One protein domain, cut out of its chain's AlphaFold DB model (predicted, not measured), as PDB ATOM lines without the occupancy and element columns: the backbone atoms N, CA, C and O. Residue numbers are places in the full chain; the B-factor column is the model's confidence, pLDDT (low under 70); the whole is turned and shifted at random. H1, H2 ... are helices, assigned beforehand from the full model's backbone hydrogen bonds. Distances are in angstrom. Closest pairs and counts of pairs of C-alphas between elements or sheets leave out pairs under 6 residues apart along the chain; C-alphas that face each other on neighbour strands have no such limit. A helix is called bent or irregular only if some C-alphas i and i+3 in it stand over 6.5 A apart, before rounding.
ATOM      1  N   ARG A  19     125.745 246.681 109.393       50.84
ATOM      2  CA  ARG A  19     124.505 246.957 108.655       50.84
ATOM      3  C   ARG A  19     123.741 245.688 108.280       50.84
ATOM      4  O   ARG A  19     122.528 245.650 108.445       50.84
ATOM      5  N   GLU A  20     124.432 244.649 107.829       57.84
ATOM      6  CA  GLU A  20     123.802 243.397 107.393       57.84
ATOM      7  C   GLU A  20     123.340 242.564 108.603       57.84
ATOM      8  O   GLU A  20     122.257 241.980 108.582       57.84
ATOM      9  N   ARG A  21     124.072 242.647 109.729       55.44
ATOM     10  CA  ARG A  21     123.622 242.126 111.037       55.44
ATOM     11  C   ARG A  21     122.293 242.742 111.482       55.44
ATOM     12  O   ARG A  21     121.414 242.035 111.968       55.44
ATOM     13  N   ALA A  22     122.154 244.061 111.335       53.97
ATOM     14  CA  ALA A  22     120.949 244.789 111.726       53.97
ATOM     15  C   ALA A  22     119.759 244.475 110.810       53.97
ATOM     16  O   ALA A  22     118.627 244.420 111.285       53.97
ATOM     17  N   ILE A  23     120.021 244.227 109.521       61.62
ATOM     18  CA  ILE A  23     118.999 243.792 108.568       61.62
ATOM     19  C   ILE A  23     118.379 242.482 109.056       61.62
ATOM     20  O   ILE A  23     117.173 242.429 109.217       61.62
ATOM     21  N   ILE A  24     119.154 241.456 109.404       61.41
ATOM     22  CA  ILE A  24     118.549 240.154 109.744       61.41
ATOM     23  C   ILE A  24     117.986 240.103 111.158       61.41
ATOM     24  O   ILE A  24     116.950 239.479 111.385       61.41
ATOM     25  N   ALA A  25     118.601 240.809 112.105       59.41
ATOM     26  CA  ALA A  25     118.093 240.887 113.471       59.41
ATOM     27  C   ALA A  25     116.718 241.584 113.576       59.41
ATOM     28  O   ALA A  25     116.041 241.421 114.590       59.41
ATOM     29  N   CYS A  26     116.305 242.356 112.561       57.09
ATOM     30  CA  CYS A  26     115.057 243.129 112.579       57.09
ATOM     31  C   CYS A  26     114.157 242.941 111.346       57.09
ATOM     32  O   CYS A  26     113.040 243.452 111.359       57.09
ATOM     33  N   ALA A  27     114.605 242.233 110.307       68.94
ATOM     34  CA  ALA A  27     113.827 242.050 109.088       68.94
ATOM     35  C   ALA A  27     112.694 241.037 109.269       68.94
ATOM     36  O   ALA A  27     112.865 239.948 109.829       68.94
ATOM     37  N   THR A  28     111.545 241.408 108.718       81.50
ATOM     38  CA  THR A  28     110.420 240.528 108.403       81.50
ATOM     39  C   THR A  28     110.790 239.545 107.287       81.50
ATOM     40  O   THR A  28     111.721 239.780 106.513       81.50
ATOM     41  N   ALA A  29     110.036 238.451 107.138       82.75
ATOM     42  CA  ALA A  29     110.250 237.488 106.047       82.75
ATOM     43  C   ALA A  29     110.170 238.120 104.642       82.75
ATOM     44  O   ALA A  29     110.834 237.663 103.713       82.75
ATOM     45  N   GLU A  30     109.383 239.186 104.484       83.06
ATOM     46  CA  GLU A  30     109.279 239.945 103.234       83.06
ATOM     47  C   GLU A  30     110.565 240.718 102.920       83.06
ATOM     48  O   GLU A  30     111.089 240.630 101.810       83.06
ATOM     49  N   GLU A  31     111.113 241.422 103.910       84.75
ATOM     50  CA  GLU A  31     112.383 242.134 103.765       84.75
ATOM     51  C   GLU A  31     113.528 241.157 103.487       84.75
ATOM     52  O   GLU A  31     114.358 241.410 102.616       84.75
ATOM     53  N   MET A  32     113.541 240.001 104.155       85.88
ATOM     54  CA  MET A  32     114.543 238.961 103.912       85.88
ATOM     55  C   MET A  32     114.468 238.414 102.487       85.88
ATOM     56  O   MET A  32     115.495 238.362 101.813       85.88
ATOM     57  N   ALA A  33     113.272 238.102 101.982       86.19
ATOM     58  CA  ALA A  33     113.090 237.665 100.598       86.19
ATOM     59  C   ALA A  33     113.554 238.722  99.580       86.19
ATOM     60  O   ALA A  33     114.168 238.390  98.562       86.19
ATOM     61  N   TYR A  34     113.312 240.006  99.868       87.19
ATOM     62  CA  TYR A  34     113.819 241.109  99.051       87.19
ATOM     63  C   TYR A  34     115.355 241.109  98.981       87.19
ATOM     64  O   TYR A  34     115.912 241.222  97.885       87.19
ATOM     65  N   TYR A  35     116.043 240.934 100.115       83.00
ATOM     66  CA  TYR A  35     117.508 240.851 100.140       83.00
ATOM     67  C   TYR A  35     118.027 239.604  99.428       83.00
ATOM     68  O   TYR A  35     118.880 239.738  98.558       83.00
ATOM     69  N   MET A  36     117.456 238.430  99.706       84.94
ATOM     70  CA  MET A  36     117.817 237.166  99.052       84.94
ATOM     71  C   MET A  36     117.682 237.231  97.524       84.94
ATOM     72  O   MET A  36     118.481 236.651  96.799       84.94
ATOM     73  N   THR A  37     116.699 237.979  97.018       85.69
ATOM     74  CA  THR A  37     116.506 238.170  95.572       85.69
ATOM     75  C   THR A  37     117.541 239.125  94.967       85.69
ATOM     76  O   THR A  37     117.969 238.949  93.830       85.69
ATOM     77  N   ARG A  38     117.918 240.182  95.696       84.12
ATOM     78  CA  ARG A  38     118.831 241.232  95.205       84.12
ATOM     79  C   ARG A  38     120.305 240.878  95.382       84.12
ATOM     80  O   ARG A  38     121.124 241.393  94.627       84.12
ATOM     81  N   GLN A  39     120.617 240.064  96.383       83.31
ATOM     82  CA  GLN A  39     121.961 239.637  96.774       83.31
ATOM     83  C   GLN A  39     121.914 238.141  97.135       83.31
ATOM     84  O   GLN A  39     121.875 237.788  98.318       83.31
ATOM     85  N   PRO A  40     121.827 237.244  96.130       79.50
ATOM     86  CA  PRO A  40     121.712 235.803  96.364       79.50
ATOM     87  C   PRO A  40     122.889 235.203  97.144       79.50
ATOM     88  O   PRO A  40     122.716 234.239  97.879       79.50
ATOM     89  N   ASP A  41     124.068 235.809  97.052       77.31
ATOM     90  CA  ASP A  41     125.270 235.460  97.809       77.31
ATOM     91  C   ASP A  41     125.101 235.621  99.332       77.31
ATOM     92  O   ASP A  41     125.784 234.953 100.109       77.31
ATOM     93  N   MET A  42     124.145 236.442  99.781       77.19
ATOM     94  CA  MET A  42     123.812 236.593 101.200       77.19
ATOM     95  C   MET A  42     122.854 235.520 101.733       77.19
ATOM     96  O   MET A  42     122.684 235.430 102.951       77.19
ATOM     97  N   ILE A  43     122.208 234.725 100.865       81.50
ATOM     98  CA  ILE A  43     121.228 233.694 101.258       81.50
ATOM     99  C   ILE A  43     121.800 232.778 102.358       81.50
ATOM    100  O   ILE A  43     121.212 232.747 103.441       81.50
ATOM    101  N   PRO A  44     122.962 232.119 102.159       77.81
ATOM    102  CA  PRO A  44     123.724 231.416 103.193       77.81
ATOM    103  C   PRO A  44     123.722 232.066 104.584       77.81
ATOM    104  O   PRO A  44     123.341 231.455 105.583       77.81
ATOM    105  N   SER A  45     124.132 233.330 104.651       76.38
ATOM    106  CA  SER A  45     124.329 234.054 105.903       76.38
ATOM    107  C   SER A  45     123.007 234.469 106.549       76.38
ATOM    108  O   SER A  45     122.893 234.465 107.774       76.38
ATOM    109  N   ILE A  46     121.995 234.808 105.742       79.81
ATOM    110  CA  ILE A  46     120.647 235.122 106.234       79.81
ATOM    111  C   ILE A  46     120.029 233.879 106.883       79.81
ATOM    112  O   ILE A  46     119.537 233.959 108.008       79.81
ATOM    113  N   LEU A  47     120.089 232.733 106.199       81.88
ATOM    114  CA  LEU A  47     119.539 231.468 106.694       81.88
ATOM    115  C   LEU A  47     120.235 231.032 107.988       81.88
ATOM    116  O   LEU A  47     119.566 230.654 108.948       81.88
ATOM    117  N   HIS A  48     121.560 231.183 108.058       77.69
ATOM    118  CA  HIS A  48     122.328 230.912 109.270       77.69
ATOM    119  C   HIS A  48     121.833 231.714 110.480       77.69
ATOM    120  O   HIS A  48     121.561 231.147 111.539       77.69
ATOM    121  N   GLU A  49     121.675 233.031 110.343       78.38
ATOM    122  CA  GLU A  49     121.213 233.848 111.468       78.38
ATOM    123  C   GLU A  49     119.776 233.544 111.878       78.38
ATOM    124  O   GLU A  49     119.446 233.637 113.062       78.38
ATOM    125  N   LEU A  50     118.910 233.175 110.937       81.44
ATOM    126  CA  LEU A  50     117.549 232.763 111.268       81.44
ATOM    127  C   LEU A  50     117.540 231.452 112.045       81.44
ATOM    128  O   LEU A  50     116.912 231.388 113.102       81.44
ATOM    129  N   TRP A  51     118.294 230.455 111.585       83.62
ATOM    130  CA  TRP A  51     118.464 229.184 112.286       83.62
ATOM    131  C   TRP A  51     119.019 229.398 113.704       83.62
ATOM    132  O   TRP A  51     118.427 228.948 114.685       83.62
ATOM    133  N   ARG A  52     120.073 230.211 113.848       78.62
ATOM    134  CA  ARG A  52     120.711 230.522 115.139       78.62
ATOM    135  C   ARG A  52     119.775 231.205 116.140       78.62
ATOM    136  O   ARG A  52     119.939 231.058 117.350       78.62
ATOM    137  N   ASN A  53     118.806 231.974 115.643       79.25
ATOM    138  CA  ASN A  53     117.791 232.640 116.458       79.25
ATOM    139  C   ASN A  53     116.486 231.831 116.580       79.25
ATOM    140  O   ASN A  53     115.513 232.361 117.113       79.25
ATOM    141  N   LEU A  54     116.465 230.568 116.131       83.06
ATOM    142  CA  LEU A  54     115.300 229.672 116.152       83.06
ATOM    143  C   LEU A  54     114.084 230.245 115.397       83.06
ATOM    144  O   LEU A  54     112.940 230.101 115.824       83.06
ATOM    145  N   ARG A  55     114.337 230.931 114.277       84.31
ATOM    146  CA  ARG A  55     113.339 231.602 113.424       84.31
ATOM    147  C   ARG A  55     113.026 230.774 112.169       84.31
ATOM    148  O   ARG A  55     113.032 231.292 111.054       84.31
ATOM    149  N   GLU A  56     112.780 229.476 112.344       85.69
ATOM    150  CA  GLU A  56     112.567 228.520 111.241       85.69
ATOM    151  C   GLU A  56     111.369 228.881 110.346       85.69
ATOM    152  O   GLU A  56     111.474 228.813 109.122       85.69
ATOM    153  N   ASP A  57     110.265 229.348 110.938       86.88
ATOM    154  CA  ASP A  57     109.077 229.791 110.193       86.88
ATOM    155  C   ASP A  57     109.402 230.940 109.230       86.88
ATOM    156  O   ASP A  57     108.957 230.962 108.083       86.88
ATOM    157  N   GLU A  58     110.209 231.901 109.678       87.50
ATOM    158  CA  GLU A  58     110.614 233.039 108.856       87.50
ATOM    159  C   GLU A  58     111.647 232.647 107.807       87.50
ATOM    160  O   GLU A  58     111.647 233.211 106.714       87.50
ATOM    161  N   MET A  59     112.480 231.650 108.114       87.44
ATOM    162  CA  MET A  59     113.396 231.047 107.156       87.44
ATOM    163  C   MET A  59     112.623 230.422 105.989       87.44
ATOM    164  O   MET A  59     112.882 230.747 104.829       87.44
ATOM    165  N   TYR A  60     111.616 229.599 106.295       89.62
ATOM    166  CA  TYR A  60     110.703 229.029 105.305       89.62
ATOM    167  C   TYR A  60     109.974 230.113 104.500       89.62
ATOM    168  O   TYR A  60     109.964 230.100 103.267       89.62
ATOM    169  N   GLU A  61     109.375 231.080 105.196       89.00
ATOM    170  CA  GLU A  61     108.594 232.149 104.582       89.00
ATOM    171  C   GLU A  61     109.446 233.040 103.663       89.00
ATOM    172  O   GLU A  61     108.963 233.476 102.614       89.00
ATOM    173  N   ALA A  62     110.705 233.304 104.011       88.56
ATOM    174  CA  ALA A  62     111.629 234.015 103.134       88.56
ATOM    175  C   ALA A  62     111.928 233.189 101.874       88.56
ATOM    176  O   ALA A  62     111.757 233.689 100.764       88.56
ATOM    177  N   MET A  63     112.274 231.906 102.027       88.62
ATOM    178  CA  MET A  63     112.614 231.034 100.896       88.62
ATOM    179  C   MET A  63     111.451 230.830  99.924       88.62
ATOM    180  O   MET A  63     111.667 230.901  98.717       88.62
ATOM    181  N   ARG A  64     110.207 230.669 100.402       88.12
ATOM    182  CA  ARG A  64     109.054 230.471  99.496       88.12
ATOM    183  C   ARG A  64     108.740 231.693  98.625       88.12
ATOM    184  O   ARG A  64     107.992 231.583  97.658       88.12
ATOM    185  N   ARG A  65     109.217 232.879  99.022       89.38
ATOM    186  CA  ARG A  65     109.027 234.142  98.289       89.38
ATOM    187  C   ARG A  65     110.124 234.388  97.253       89.38
ATOM    188  O   ARG A  65     109.951 235.256  96.402       89.38
ATOM    189  N   VAL A  66     111.235 233.660  97.337       86.12
ATOM    190  CA  VAL A  66     112.366 233.753  96.411       86.12
ATOM    191  C   VAL A  66     112.173 232.735  95.287       86.12
ATOM    192  O   VAL A  66     111.608 231.661  95.485       86.12
ATOM    193  N   GLU A  67     112.625 233.064  94.076       85.56
ATOM    194  CA  GLU A  67     112.560 232.124  92.958       85.56
ATOM    195  C   GLU A  67     113.383 230.858  93.245       85.56
ATOM    196  O   GLU A  67     114.542 230.936  93.654       85.56
ATOM    197  N   LYS A  68     112.806 229.683  92.951       80.69
ATOM    198  CA  LYS A  68     113.432 228.363  93.156       80.69
ATOM    199  C   LYS A  68     114.881 228.310  92.671       80.69
ATOM    200  O   LYS A  68     115.756 227.852  93.394       80.69
ATOM    201  N   ASN A  69     115.132 228.782  91.453       81.38
ATOM    202  CA  ASN A  69     116.460 228.703  90.850       81.38
ATOM    203  C   ASN A  69     117.482 229.580  91.579       81.38
ATOM    204  O   ASN A  69     118.653 229.236  91.585       81.38
ATOM    205  N   VAL A  70     117.049 230.672  92.216       83.44
ATOM    206  CA  VAL A  70     117.925 231.548  93.004       83.44
ATOM    207  C   VAL A  70     118.304 230.875  94.323       83.44
ATOM    208  O   VAL A  70     119.476 230.871  94.682       83.44
ATOM    209  N   VAL A  71     117.340 230.251  95.011       78.75
ATOM    210  CA  VAL A  71     117.601 229.487  96.246       78.75
ATOM    211  C   VAL A  71     118.521 228.300  95.963       78.75
ATOM    212  O   VAL A  71     119.516 228.111  96.657       78.75
ATOM    213  N   LEU A  72     118.223 227.520  94.920       75.94
ATOM    214  CA  LEU A  72     119.031 226.359  94.557       75.94
ATOM    215  C   LEU A  72     120.424 226.757  94.072       75.94
ATOM    216  O   LEU A  72     121.393 226.135  94.498       75.94
ATOM    217  N   ASP A  73     120.554 227.791  93.235       78.56
ATOM    218  CA  ASP A  73     121.874 228.241  92.790       78.56
ATOM    219  C   ASP A  73     122.702 228.772  93.974       78.56
ATOM    220  O   ASP A  73     123.879 228.458  94.051       78.56
ATOM    221  N   ALA A  74     122.112 229.482  94.940       75.94
ATOM    222  CA  ALA A  74     122.851 229.995  96.100       75.94
ATOM    223  C   ALA A  74     123.233 228.921  97.136       75.94
ATOM    224  O   ALA A  74     124.197 229.091  97.881       75.94
ATOM    225  N   LEU A  75     122.468 227.828  97.225       73.06
ATOM    226  CA  LEU A  75     122.755 226.729  98.151       73.06
ATOM    227  C   LEU A  75     123.657 225.654  97.524       73.06
ATOM    228  O   LEU A  75     124.482 225.059  98.212       73.06
ATOM    229  N   ILE A  76     123.504 225.374  96.231       68.12
ATOM    230  CA  ILE A  76     124.139 224.218  95.577       68.12
ATOM    231  C   ILE A  76     125.302 224.644  94.678       68.12
ATOM    232  O   ILE A  76     126.298 223.929  94.570       68.12
ATOM    233  N   LYS A  77     125.190 225.795  94.016       60.25
ATOM    234  CA  LYS A  77     126.225 226.333  93.131       60.25
ATOM    235  C   LYS A  77     127.167 227.197  93.971       60.25
ATOM    236  O   LYS A  77     126.753 227.840  94.925       60.25
ATOM    237  N   ASP A  78     128.447 227.178  93.630       54.41
ATOM    238  CA  ASP A  78     129.518 227.952  94.279       54.41
ATOM    239  C   ASP A  78     130.013 227.459  95.650       54.41
ATOM    240  O   ASP A  78     130.645 228.221  96.380       54.41
ATOM    241  N   ASP A  79     129.796 226.185  96.002       58.41
ATOM    242  CA  ASP A  79     130.310 225.581  97.245       58.41
ATOM    243  C   ASP A  79     129.919 226.370  98.516       58.41
ATOM    244  O   ASP A  79     130.516 226.173  99.570       58.41
ATOM    245  N   MET A  80     128.920 227.265  98.470       60.03
ATOM    246  CA  MET A  80     128.635 228.202  99.567       60.03
ATOM    247  C   MET A  80     128.186 227.492 100.845       60.03
ATOM    248  O   MET A  80     128.543 227.897 101.950       60.03
ATOM    249  N   VAL A  81     127.465 226.382 100.704       59.88
ATOM    250  CA  VAL A  81     127.074 225.508 101.815       59.88
ATOM    251  C   VAL A  81     128.291 224.768 102.397       59.88
ATOM    252  O   VAL A  81     128.393 224.589 103.613       59.88
ATOM    253  N   ALA A  82     129.275 224.420 101.564       57.16
ATOM    254  CA  ALA A  82     130.548 223.869 102.019       57.16
ATOM    255  C   ALA A  82     131.438 224.945 102.677       57.16
ATOM    256  O   ALA A  82     132.056 224.687 103.709       57.16
ATOM    257  N   ALA A  83     131.454 226.166 102.138       61.78
ATOM    258  CA  ALA A  83     132.148 227.329 102.681       61.78
ATOM    259  C   ALA A  83     131.574 227.753 104.040       61.78
ATOM    260  O   ALA A  83     132.342 228.063 104.948       61.78
ATOM    261  N   LEU A  84     130.252 227.682 104.215       63.56
ATOM    262  CA  LEU A  84     129.587 227.806 105.512       63.56
ATOM    263  C   LEU A  84     130.054 226.710 106.467       63.56
ATOM    264  O   LEU A  84     130.525 227.031 107.552       63.56
ATOM    265  N   GLY A  85     129.996 225.436 106.066       60.16
ATOM    266  CA  GLY A  85     130.474 224.321 106.893       60.16
ATOM    267  C   GLY A  85     131.937 224.483 107.335       60.16
ATOM    268  O   GLY A  85     132.269 224.243 108.496       60.16
ATOM    269  N   VAL A  86     132.811 224.960 106.440       58.84
ATOM    270  CA  VAL A  86     134.215 225.275 106.755       58.84
ATOM    271  C   VAL A  86     134.307 226.463 107.700       58.84
ATOM    272  O   VAL A  86     135.062 226.399 108.668       58.84
ATOM    273  N   ALA A  87     133.545 227.527 107.463       59.75
ATOM    274  CA  ALA A  87     133.543 228.697 108.325       59.75
ATOM    275  C   ALA A  87     133.056 228.352 109.744       59.75
ATOM    276  O   ALA A  87     133.710 228.729 110.713       59.75
ATOM    277  N   HIS A  88     132.002 227.547 109.889       62.62
ATOM    278  CA  HIS A  88     131.531 227.045 111.183       62.62
ATOM    279  C   HIS A  88     132.621 226.274 111.944       62.62
ATOM    280  O   HIS A  88     132.895 226.564 113.113       62.62
ATOM    281  N   ALA A  89     133.318 225.357 111.265       56.69
ATOM    282  CA  ALA A  89     134.430 224.617 111.858       56.69
ATOM    283  C   ALA A  89     135.643 225.511 112.181       56.69
ATOM    284  O   ALA A  89     136.307 225.315 113.201       56.69
ATOM    285  N   MET A  90     135.930 226.521 111.352       52.25
ATOM    286  CA  MET A  90     136.972 227.522 111.613       52.25
ATOM    287  C   MET A  90     136.630 228.436 112.801       52.25
ATOM    288  O   MET A  90     137.541 228.966 113.437       52.25
ATOM    289  N   HIS A  91     135.346 228.584 113.137       56.34
ATOM    290  CA  HIS A  91     134.858 229.380 114.266       56.34
ATOM    291  C   HIS A  91     134.623 228.573 115.553       56.34
ATOM    292  O   HIS A  91     134.209 229.139 116.565       56.34
ATOM    293  N   GLY A  92     134.967 227.282 115.557       58.81
ATOM    294  CA  GLY A  92     134.931 226.435 116.750       58.81
ATOM    295  C   GLY A  92     133.546 225.895 117.104       58.81
ATOM    296  O   GLY A  92     133.373 225.371 118.207       58.81
ATOM    297  N   GLU A  93     132.572 226.004 116.198       69.12
ATOM    298  CA  GLU A  93     131.318 225.270 116.332       69.12
ATOM    299  C   GLU A  93     131.552 223.774 116.121       69.12
ATOM    300  O   GLU A  93     132.475 223.357 115.416       69.12
ATOM    301  N   SER A  94     130.744 222.950 116.787       72.19
ATOM    302  CA  SER A  94     130.891 221.505 116.673       72.19
ATOM    303  C   SER A  94     130.351 221.012 115.329       72.19
ATOM    304  O   SER A  94     129.484 221.634 114.710       72.19
ATOM    305  N   ILE A  95     130.850 219.863 114.876       72.19
ATOM    306  CA  ILE A  95     130.393 219.224 113.636       72.19
ATOM    307  C   ILE A  95     128.884 218.944 113.693       72.19
ATOM    308  O   ILE A  95     128.192 219.055 112.685       72.19
ATOM    309  N   GLU A  96     128.351 218.627 114.875       76.50
ATOM    310  CA  GLU A  96     126.923 218.395 115.093       76.50
ATOM    311  C   GLU A  96     126.090 219.656 114.856       76.50
ATOM    312  O   GLU A  96     125.018 219.565 114.267       76.50
ATOM    313  N   VAL A  97     126.594 220.822 115.263       75.75
ATOM    314  CA  VAL A  97     125.937 222.109 115.009       75.75
ATOM    315  C   VAL A  97     125.913 222.415 113.511       75.75
ATOM    316  O   VAL A  97     124.868 222.765 112.969       75.75
ATOM    317  N   CYS A  98     127.035 222.187 112.823       74.19
ATOM    318  CA  CYS A  98     127.108 222.332 111.369       74.19
ATOM    319  C   CYS A  98     126.093 221.410 110.679       74.19
ATOM    320  O   CYS A  98     125.371 221.829 109.778       74.19
ATOM    321  N   ARG A  99     126.021 220.148 111.122       79.44
ATOM    322  CA  ARG A  99     125.082 219.149 110.601       79.44
ATOM    323  C   ARG A  99     123.633 219.607 110.764       79.44
ATOM    324  O   ARG A  99     122.859 219.460 109.822       79.44
ATOM    325  N   ASP A 100     123.279 220.128 111.934       83.19
ATOM    326  CA  ASP A 100     121.923 220.587 112.235       83.19
ATOM    327  C   ASP A 100     121.503 221.750 111.331       83.19
ATOM    328  O   ASP A 100     120.492 221.660 110.637       83.19
ATOM    329  N   PHE A 101     122.337 222.789 111.239       82.25
ATOM    330  CA  PHE A 101     122.091 223.926 110.355       82.25
ATOM    331  C   PHE A 101     121.887 223.494 108.895       82.25
ATOM    332  O   PHE A 101     120.920 223.910 108.250       82.25
ATOM    333  N   LEU A 102     122.770 222.631 108.377       79.31
ATOM    334  CA  LEU A 102     122.699 222.153 106.997       79.31
ATOM    335  C   LEU A 102     121.410 221.364 106.731       79.31
ATOM    336  O   LEU A 102     120.723 221.624 105.743       79.31
ATOM    337  N   LYS A 103     121.054 220.434 107.626       83.50
ATOM    338  CA  LYS A 103     119.822 219.641 107.512       83.50
ATOM    339  C   LYS A 103     118.580 220.519 107.532       83.50
ATOM    340  O   LYS A 103     117.715 220.374 106.666       83.50
ATOM    341  N   THR A 104     118.505 221.435 108.492       86.00
ATOM    342  CA  THR A 104     117.353 222.323 108.673       86.00
ATOM    343  C   THR A 104     117.186 223.245 107.470       86.00
ATOM    344  O   THR A 104     116.087 223.377 106.933       86.00
ATOM    345  N   THR A 105     118.286 223.810 106.975       84.00
ATOM    346  CA  THR A 105     118.275 224.711 105.818       84.00
ATOM    347  C   THR A 105     117.845 224.006 104.536       84.00
ATOM    348  O   THR A 105     116.932 224.478 103.862       84.00
ATOM    349  N   LEU A 106     118.455 222.860 104.210       82.56
ATOM    350  CA  LEU A 106     118.129 222.109 102.994       82.56
ATOM    351  C   LEU A 106     116.695 221.564 103.029       82.56
ATOM    352  O   LEU A 106     115.984 221.640 102.029       82.56
ATOM    353  N   THR A 107     116.237 221.088 104.190       84.94
ATOM    354  CA  THR A 107     114.861 220.592 104.347       84.94
ATOM    355  C   THR A 107     113.844 221.709 104.150       84.94
ATOM    356  O   THR A 107     112.843 221.528 103.455       84.94
ATOM    357  N   LEU A 108     114.081 222.881 104.743       85.94
ATOM    358  CA  LEU A 108     113.163 224.008 104.610       85.94
ATOM    359  C   LEU A 108     113.200 224.623 103.207       85.94
ATOM    360  O   LEU A 108     112.153 225.054 102.725       85.94
ATOM    361  N   ALA A 109     114.353 224.614 102.534       82.56
ATOM    362  CA  ALA A 109     114.456 225.012 101.133       82.56
ATOM    363  C   ALA A 109     113.601 224.103 100.240       82.56
ATOM    364  O   ALA A 109     112.819 224.601  99.434       82.56
ATOM    365  N   GLU A 110     113.669 222.787 100.435       81.12
ATOM    366  CA  GLU A 110     112.867 221.837  99.661       81.12
ATOM    367  C   GLU A 110     111.373 221.964  99.944       81.12
ATOM    368  O   GLU A 110     110.559 221.989  99.018       81.12
ATOM    369  N   LYS A 111     110.994 222.106 101.219       85.06
ATOM    370  CA  LYS A 111     109.604 222.381 101.593       85.06
ATOM    371  C   LYS A 111     109.094 223.643 100.898       85.06
ATOM    372  O   LYS A 111     108.028 223.614 100.288       85.06
ATOM    373  N   ALA A 112     109.870 224.727 100.930       83.38
ATOM    374  CA  ALA A 112     109.515 225.985 100.277       83.38
ATOM    375  C   ALA A 112     109.380 225.826  98.754       83.38
ATOM    376  O   ALA A 112     108.429 226.335  98.161       83.38
ATOM    377  N   VAL A 113     110.291 225.074  98.133       79.12
ATOM    378  CA  VAL A 113     110.291 224.775  96.696       79.12
ATOM    379  C   VAL A 113     109.071 223.961  96.266       79.12
ATOM    380  O   VAL A 113     108.519 224.219  95.195       79.12
ATOM    381  N   ASN A 114     108.640 223.003  97.082       82.19
ATOM    382  CA  ASN A 114     107.484 222.151  96.792       82.19
ATOM    383  C   ASN A 114     106.158 222.716  97.321       82.19
ATOM    384  O   ASN A 114     105.111 222.103  97.124       82.19
ATOM    385  N   GLY A 115     106.179 223.885  97.970       80.50
ATOM    386  CA  GLY A 115     104.989 224.516  98.542       80.50
ATOM    387  C   GLY A 115     104.400 223.762  99.740       80.50
ATOM    388  O   GLY A 115     103.197 223.850  99.972       80.50
ATOM    389  N   ILE A 116     105.233 223.023 100.472       81.75
ATOM    390  CA  ILE A 116     104.869 222.241 101.659       81.75
ATOM    391  C   ILE A 116     105.001 223.135 102.888       81.75
ATOM    392  O   ILE A 116     106.057 223.723 103.112       81.75
ATOM    393  N   PHE A 117     103.961 223.224 103.712       77.50
ATOM    394  CA  PHE A 117     103.983 224.111 104.875       77.50
ATOM    395  C   PHE A 117     105.001 223.641 105.937       77.50
ATOM    396  O   PHE A 117     105.261 222.444 106.072       77.50
ATOM    397  N   PRO A 118     105.574 224.549 106.753       66.94
ATOM    398  CA  PRO A 118     106.653 224.205 107.684       66.94
ATOM    399  C   PRO A 118     106.227 223.141 108.707       66.94
ATOM    400  O   PRO A 118     107.012 222.245 109.021       66.94
ATOM    401  N   ASN A 119     104.954 223.163 109.111       70.50
ATOM    402  CA  ASN A 119     104.349 222.215 110.050       70.50
ATOM    403  C   ASN A 119     103.846 220.911 109.408       70.50
ATOM    404  O   ASN A 119     103.305 220.056 110.108       70.50
ATOM    405  N   GLU A 120     103.980 220.753 108.091       71.06
ATOM    406  CA  GLU A 120     103.640 219.506 107.415       71.06
ATOM    407  C   GLU A 120     104.810 218.518 107.493       71.06
ATOM    408  O   GLU A 120     105.991 218.887 107.412       71.06
ATOM    409  N   SER A 121     104.462 217.243 107.685       68.25
ATOM    410  CA  SER A 121     105.419 216.142 107.603       68.25
ATOM    411  C   SER A 121     105.947 216.073 106.176       68.25
ATOM    412  O   SER A 121     105.169 216.033 105.224       68.25
ATOM    413  N   PHE A 122     107.267 216.088 106.032       67.31
ATOM    414  CA  PHE A 122     107.922 215.869 104.754       67.31
ATOM    415  C   PHE A 122     108.366 214.407 104.712       67.31
ATOM    416  O   PHE A 122     109.393 214.054 105.286       67.31
ATOM    417  N   GLU A 123     107.545 213.559 104.096       66.81
ATOM    418  CA  GLU A 123     107.782 212.113 103.974       66.81
ATOM    419  C   GLU A 123     108.330 211.778 102.585       66.81
ATOM    420  O   GLU A 123     107.680 211.116 101.779       66.81
ATOM    421  N   ASP A 124     109.526 212.281 102.289       76.38
ATOM    422  CA  ASP A 124     110.312 211.821 101.145       76.38
ATOM    423  C   ASP A 124     111.636 211.261 101.670       76.38
ATOM    424  O   ASP A 124     112.609 211.983 101.916       76.38
ATOM    425  N   ASP A 125     111.622 209.950 101.918       77.62
ATOM    426  CA  ASP A 125     112.757 209.192 102.444       77.62
ATOM    427  C   ASP A 125     113.975 209.257 101.509       77.62
ATOM    428  O   ASP A 125     115.117 209.244 101.979       77.62
ATOM    429  N   ASP A 126     113.752 209.342 100.193       77.00
ATOM    430  CA  ASP A 126     114.826 209.430  99.205       77.00
ATOM    431  C   ASP A 126     115.493 210.808  99.269       77.00
ATOM    432  O   ASP A 126     116.725 210.893  99.305       77.00
ATOM    433  N   PHE A 127     114.705 211.876  99.405       75.44
ATOM    434  CA  PHE A 127     115.230 213.226  99.583       75.44
ATOM    435  C   PHE A 127     115.931 213.420 100.933       75.44
ATOM    436  O   PHE A 127     117.020 213.991 100.992       75.44
ATOM    437  N   GLN A 128     115.363 212.917 102.033       78.19
ATOM    438  CA  GLN A 128     116.020 212.991 103.346       78.19
ATOM    439  C   GLN A 128     117.370 212.264 103.339       78.19
ATOM    440  O   GLN A 128     118.357 212.745 103.902       78.19
ATOM    441  N   LYS A 129     117.452 211.141 102.624       82.94
ATOM    442  CA  LYS A 129     118.700 210.412 102.408       82.94
ATOM    443  C   LYS A 129     119.683 211.170 101.513       82.94
ATOM    444  O   LYS A 129     120.891 211.062 101.729       82.94
ATOM    445  N   GLU A 130     119.204 211.919 100.523       77.56
ATOM    446  CA  GLU A 130     120.031 212.792  99.684       77.56
ATOM    447  C   GLU A 130     120.597 213.974 100.483       77.56
ATOM    448  O   GLU A 130     121.806 214.211 100.434       77.56
ATOM    449  N   ILE A 131     119.779 214.638 101.313       76.62
ATOM    450  CA  ILE A 131     120.247 215.642 102.282       76.62
ATOM    451  C   ILE A 131     121.339 215.048 103.166       76.62
ATOM    452  O   ILE A 131     122.412 215.635 103.287       76.62
ATOM    453  N   ASP A 132     121.100 213.880 103.765       79.88
ATOM    454  CA  ASP A 132     122.081 213.231 104.635       79.88
ATOM    455  C   ASP A 132     123.410 212.975 103.914       79.88
ATOM    456  O   ASP A 132     124.479 213.203 104.483       79.88
ATOM    457  N   GLN A 133     123.366 212.553 102.649       78.75
ATOM    458  CA  GLN A 133     124.568 212.342 101.841       78.75
ATOM    459  C   GLN A 133     125.310 213.646 101.546       78.75
ATOM    460  O   GLN A 133     126.533 213.688 101.697       78.75
ATOM    461  N   ILE A 134     124.592 214.706 101.165       74.88
ATOM    462  CA  ILE A 134     125.165 216.033 100.907       74.88
ATOM    463  C   ILE A 134     125.844 216.561 102.176       74.88
ATOM    464  O   ILE A 134     127.008 216.966 102.142       74.88
ATOM    465  N   VAL A 135     125.152 216.482 103.313       77.06
ATOM    466  CA  VAL A 135     125.658 216.919 104.619       77.06
ATOM    467  C   VAL A 135     126.916 216.145 105.014       77.06
ATOM    468  O   VAL A 135     127.912 216.748 105.411       77.06
ATOM    469  N   GLU A 136     126.922 214.820 104.857       80.75
ATOM    470  CA  GLU A 136     128.097 213.988 105.142       80.75
ATOM    471  C   GLU A 136     129.279 214.291 104.212       80.75
ATOM    472  O   GLU A 136     130.430 214.301 104.655       80.75
ATOM    473  N   MET A 137     129.025 214.566 102.929       77.12
ATOM    474  CA  MET A 137     130.073 214.983 101.994       77.12
ATOM    475  C   MET A 137     130.711 216.307 102.419       77.12
ATOM    476  O   MET A 137     131.941 216.406 102.442       77.12
ATOM    477  N   ILE A 138     129.895 217.289 102.811       71.62
ATOM    478  CA  ILE A 138     130.364 218.593 103.290       71.62
ATOM    479  C   ILE A 138     131.182 218.435 104.573       71.62
ATOM    480  O   ILE A 138     132.312 218.914 104.635       71.62
ATOM    481  N   ILE A 139     130.669 217.710 105.573       72.81
ATOM    482  CA  ILE A 139     131.370 217.492 106.849       72.81
ATOM    483  C   ILE A 139     132.729 216.821 106.623       72.81
ATOM    484  O   ILE A 139     133.742 217.281 107.147       72.81
ATOM    485  N   ARG A 140     132.795 215.778 105.786       74.88
ATOM    486  CA  ARG A 140     134.071 215.119 105.455       74.88
ATOM    487  C   ARG A 140     135.047 216.062 104.767       74.88
ATOM    488  O   ARG A 140     136.250 215.991 105.016       74.88
ATOM    489  N   TRP A 141     134.557 216.926 103.883       70.25
ATOM    490  CA  TRP A 141     135.396 217.919 103.223       70.25
ATOM    491  C   TRP A 141     135.957 218.940 104.219       70.25
ATOM    492  O   TRP A 141     137.152 219.247 104.172       70.25
ATOM    493  N   VAL A 142     135.134 219.393 105.165       66.06
ATOM    494  CA  VAL A 142     135.520 220.287 106.265       66.06
ATOM    495  C   VAL A 142     136.570 219.635 107.169       66.06
ATOM    496  O   VAL A 142     137.607 220.243 107.445       66.06
ATOM    497  N   ASP A 143     136.369 218.381 107.574       67.69
ATOM    498  CA  ASP A 143     137.317 217.622 108.397       67.69
ATOM    499  C   ASP A 143     138.664 217.418 107.694       67.69
ATOM    500  O   ASP A 143     139.729 217.651 108.277       67.69
ATOM    501  N   ASN A 144     138.643 217.062 106.408       68.06
ATOM    502  CA  ASN A 144     139.856 216.904 105.605       68.06
ATOM    503  C   ASN A 144     140.594 218.237 105.406       68.06
ATOM    504  O   ASN A 144     141.831 218.288 105.444       68.06
ATOM    505  N   SER A 145     139.848 219.328 105.227       63.66
ATOM    506  CA  SER A 145     140.398 220.674 105.045       63.66
ATOM    507  C   SER A 145     140.976 221.234 106.345       63.66
ATOM    508  O   SER A 145     142.078 221.782 106.336       63.66
ATOM    509  N   SER A 146     140.305 221.027 107.482       58.41
ATOM    510  CA  SER A 146     140.788 221.450 108.802       58.41
ATOM    511  C   SER A 146     142.039 220.675 109.230       58.41
ATOM    512  O   SER A 146     142.977 221.261 109.775       58.41
ATOM    513  N   THR A 147     142.104 219.381 108.906       58.09
ATOM    514  CA  THR A 147     143.286 218.533 109.122       58.09
ATOM    515  C   THR A 147     144.461 219.017 108.275       58.09
ATOM    516  O   THR A 147     145.571 219.182 108.783       58.09
ATOM    517  N   SER A 148     144.210 219.339 107.002       53.81
ATOM    518  CA  SER A 148     145.220 219.887 106.088       53.81
ATOM    519  C   SER A 148     145.704 221.280 106.509       53.81
ATOM    520  O   SER A 148     146.884 221.591 106.369       53.81
ATOM    521  N   TYR A 149     144.819 222.119 107.053       44.78
ATOM    522  CA  TYR A 149     145.161 223.446 107.568       44.78
ATOM    523  C   TYR A 149     146.001 223.365 108.850       44.78
ATOM    524  O   TYR A 149     147.063 223.980 108.930       44.78
ATOM    525  N   LYS A 150     145.599 222.532 109.821       49.19
ATOM    526  CA  LYS A 150     146.374 222.282 111.051       49.19
ATOM    527  C   LYS A 150     147.750 221.674 110.764       49.19
ATOM    528  O   LYS A 150     148.708 221.998 111.458       49.19
ATOM    529  N   ALA A 151     147.869 220.829 109.739       48.38
ATOM    530  CA  ALA A 151     149.146 220.257 109.310       48.38
ATOM    531  C   ALA A 151     150.081 221.269 108.623       48.38
ATOM    532  O   ALA A 151     151.281 221.040 108.590       48.38
ATOM    533  N   ARG A 152     149.556 222.374 108.074       42.31
ATOM    534  CA  ARG A 152     150.357 223.462 107.476       42.31
ATOM    535  C   ARG A 152     150.807 224.522 108.485       42.31
ATOM    536  O   ARG A 152     151.677 225.322 108.158       42.31
ATOM    537  N   LEU A 153     150.178 224.569 109.659       40.28
ATOM    538  CA  LEU A 153     150.498 225.513 110.737       40.28
ATOM    539  C   LEU A 153     151.514 224.968 111.755       40.28
ATOM    540  O   LEU A 153     152.009 225.750 112.566       40.28
ATOM    541  N   ASN A 154     151.800 223.664 111.724       40.53
ATOM    542  CA  ASN A 154     152.855 223.006 112.505       40.53
ATOM    543  C   ASN A 154     154.079 222.736 111.627       40.53
ATOM    544  O   ASN A 154     155.193 222.693 112.193       40.53
TER     545      ASN A 154
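AT A GLANCE: This is residues 19 to 154 of the 154 residues of an uncharacterized protein of Microgenomates bacterium DG_75 (UniProt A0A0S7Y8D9). Short helices H1 to H4 cluster on one side of the longer H6, with H3 and H4 packing on it, H2 over H3 and H4, and H1 out at the far side on H3. H7 runs across the other side of H6 and joins it and arm H5b in an up-and-down bundle, each running against the one before; residues 147 to 154 stick out. The printed part has 136 residues with seven named helices, H1 to H7 in order, and no named strand: all helix. It is compact, with a radius of gyration of the C-alphas of 15.1 A and spans of 48 by 40 by 25 A.

HOW THE PARTS SIT: Start at H1, residues 19 to 26: it touches residues 46 to 50 of the hub H3, residues 40 to 52, closest at the C-alphas of Ile 24 and Ile 46, 6.5 A. H2, residues 29 to 38, forms a hairpin with H3, closest at the C-alphas of Met 36 and Ile 43, 5.3 A. H4, residues 56 to 65, touches H2 at a steep tilt of 50 degrees; the C-alphas of Ala 33 and Ala 62 are closest, 4.7 A. H5, residues 68 to 90, was assigned as one helix by its hydrogen bonds but is bent, with C-alphas 78 and 81 8.3 A apart; its arms are H5a, 68 to 78, and H5b, 81 to 90. H5a is about perpendicular to H3, at 88 degrees, and touches its residues 40 to 44, closest at the C-alphas of Pro 40 and Ala 74, 5.9 A. Residues 108 to 113 of H6, residues 95 to 114, touch H4, closest at the C-alphas of Arg 64 and Ala 112, 4.6 A. H7, residues 125 to 153, touches H5b with residues 138 to 146, closest at the C-alphas of Val 86 and Val 142, 5.2 A. H6 and H7 form a hairpin at a steep tilt of 37 degrees, only just past shallow; the C-alphas of Arg 99 and Val 135 are closest, 6.4 A. H1 and H7 are apart. O i to N i+4 pairs are within hydrogen-bond range throughout H1, H2, H5b, H6 and H7, and in 7 of 9 in H3, 5 of 6 in H4 and 6 of 7 in H5a.

IN THESE COORDINATES: Find C-alpha 19 at (124.505, 246.957, 108.655), where H1 begins. H3 spans 19.5 A and is only just irregular, with C-alphas 41 and 44 6.9 A apart; H5a is irregular, with C-alphas 75 and 78 7.9 A apart. H6 runs 28.6 A from C-alpha 95 at (130.393, 219.224, 113.636). H7 runs 41.9 A to C-alpha 153 at (150.498, 225.513, 110.737).

THE WHOLE: The C-alphas farthest apart are those of Gly 115 and Asn 154, 49.9 A. The printed part has no cut; the link from H6 to H7 is short, the others tight. Mean pLDDT of the printed part is 73.5, with residues 19 to 27, 76 to 93 and 142 to 154 among those under 70.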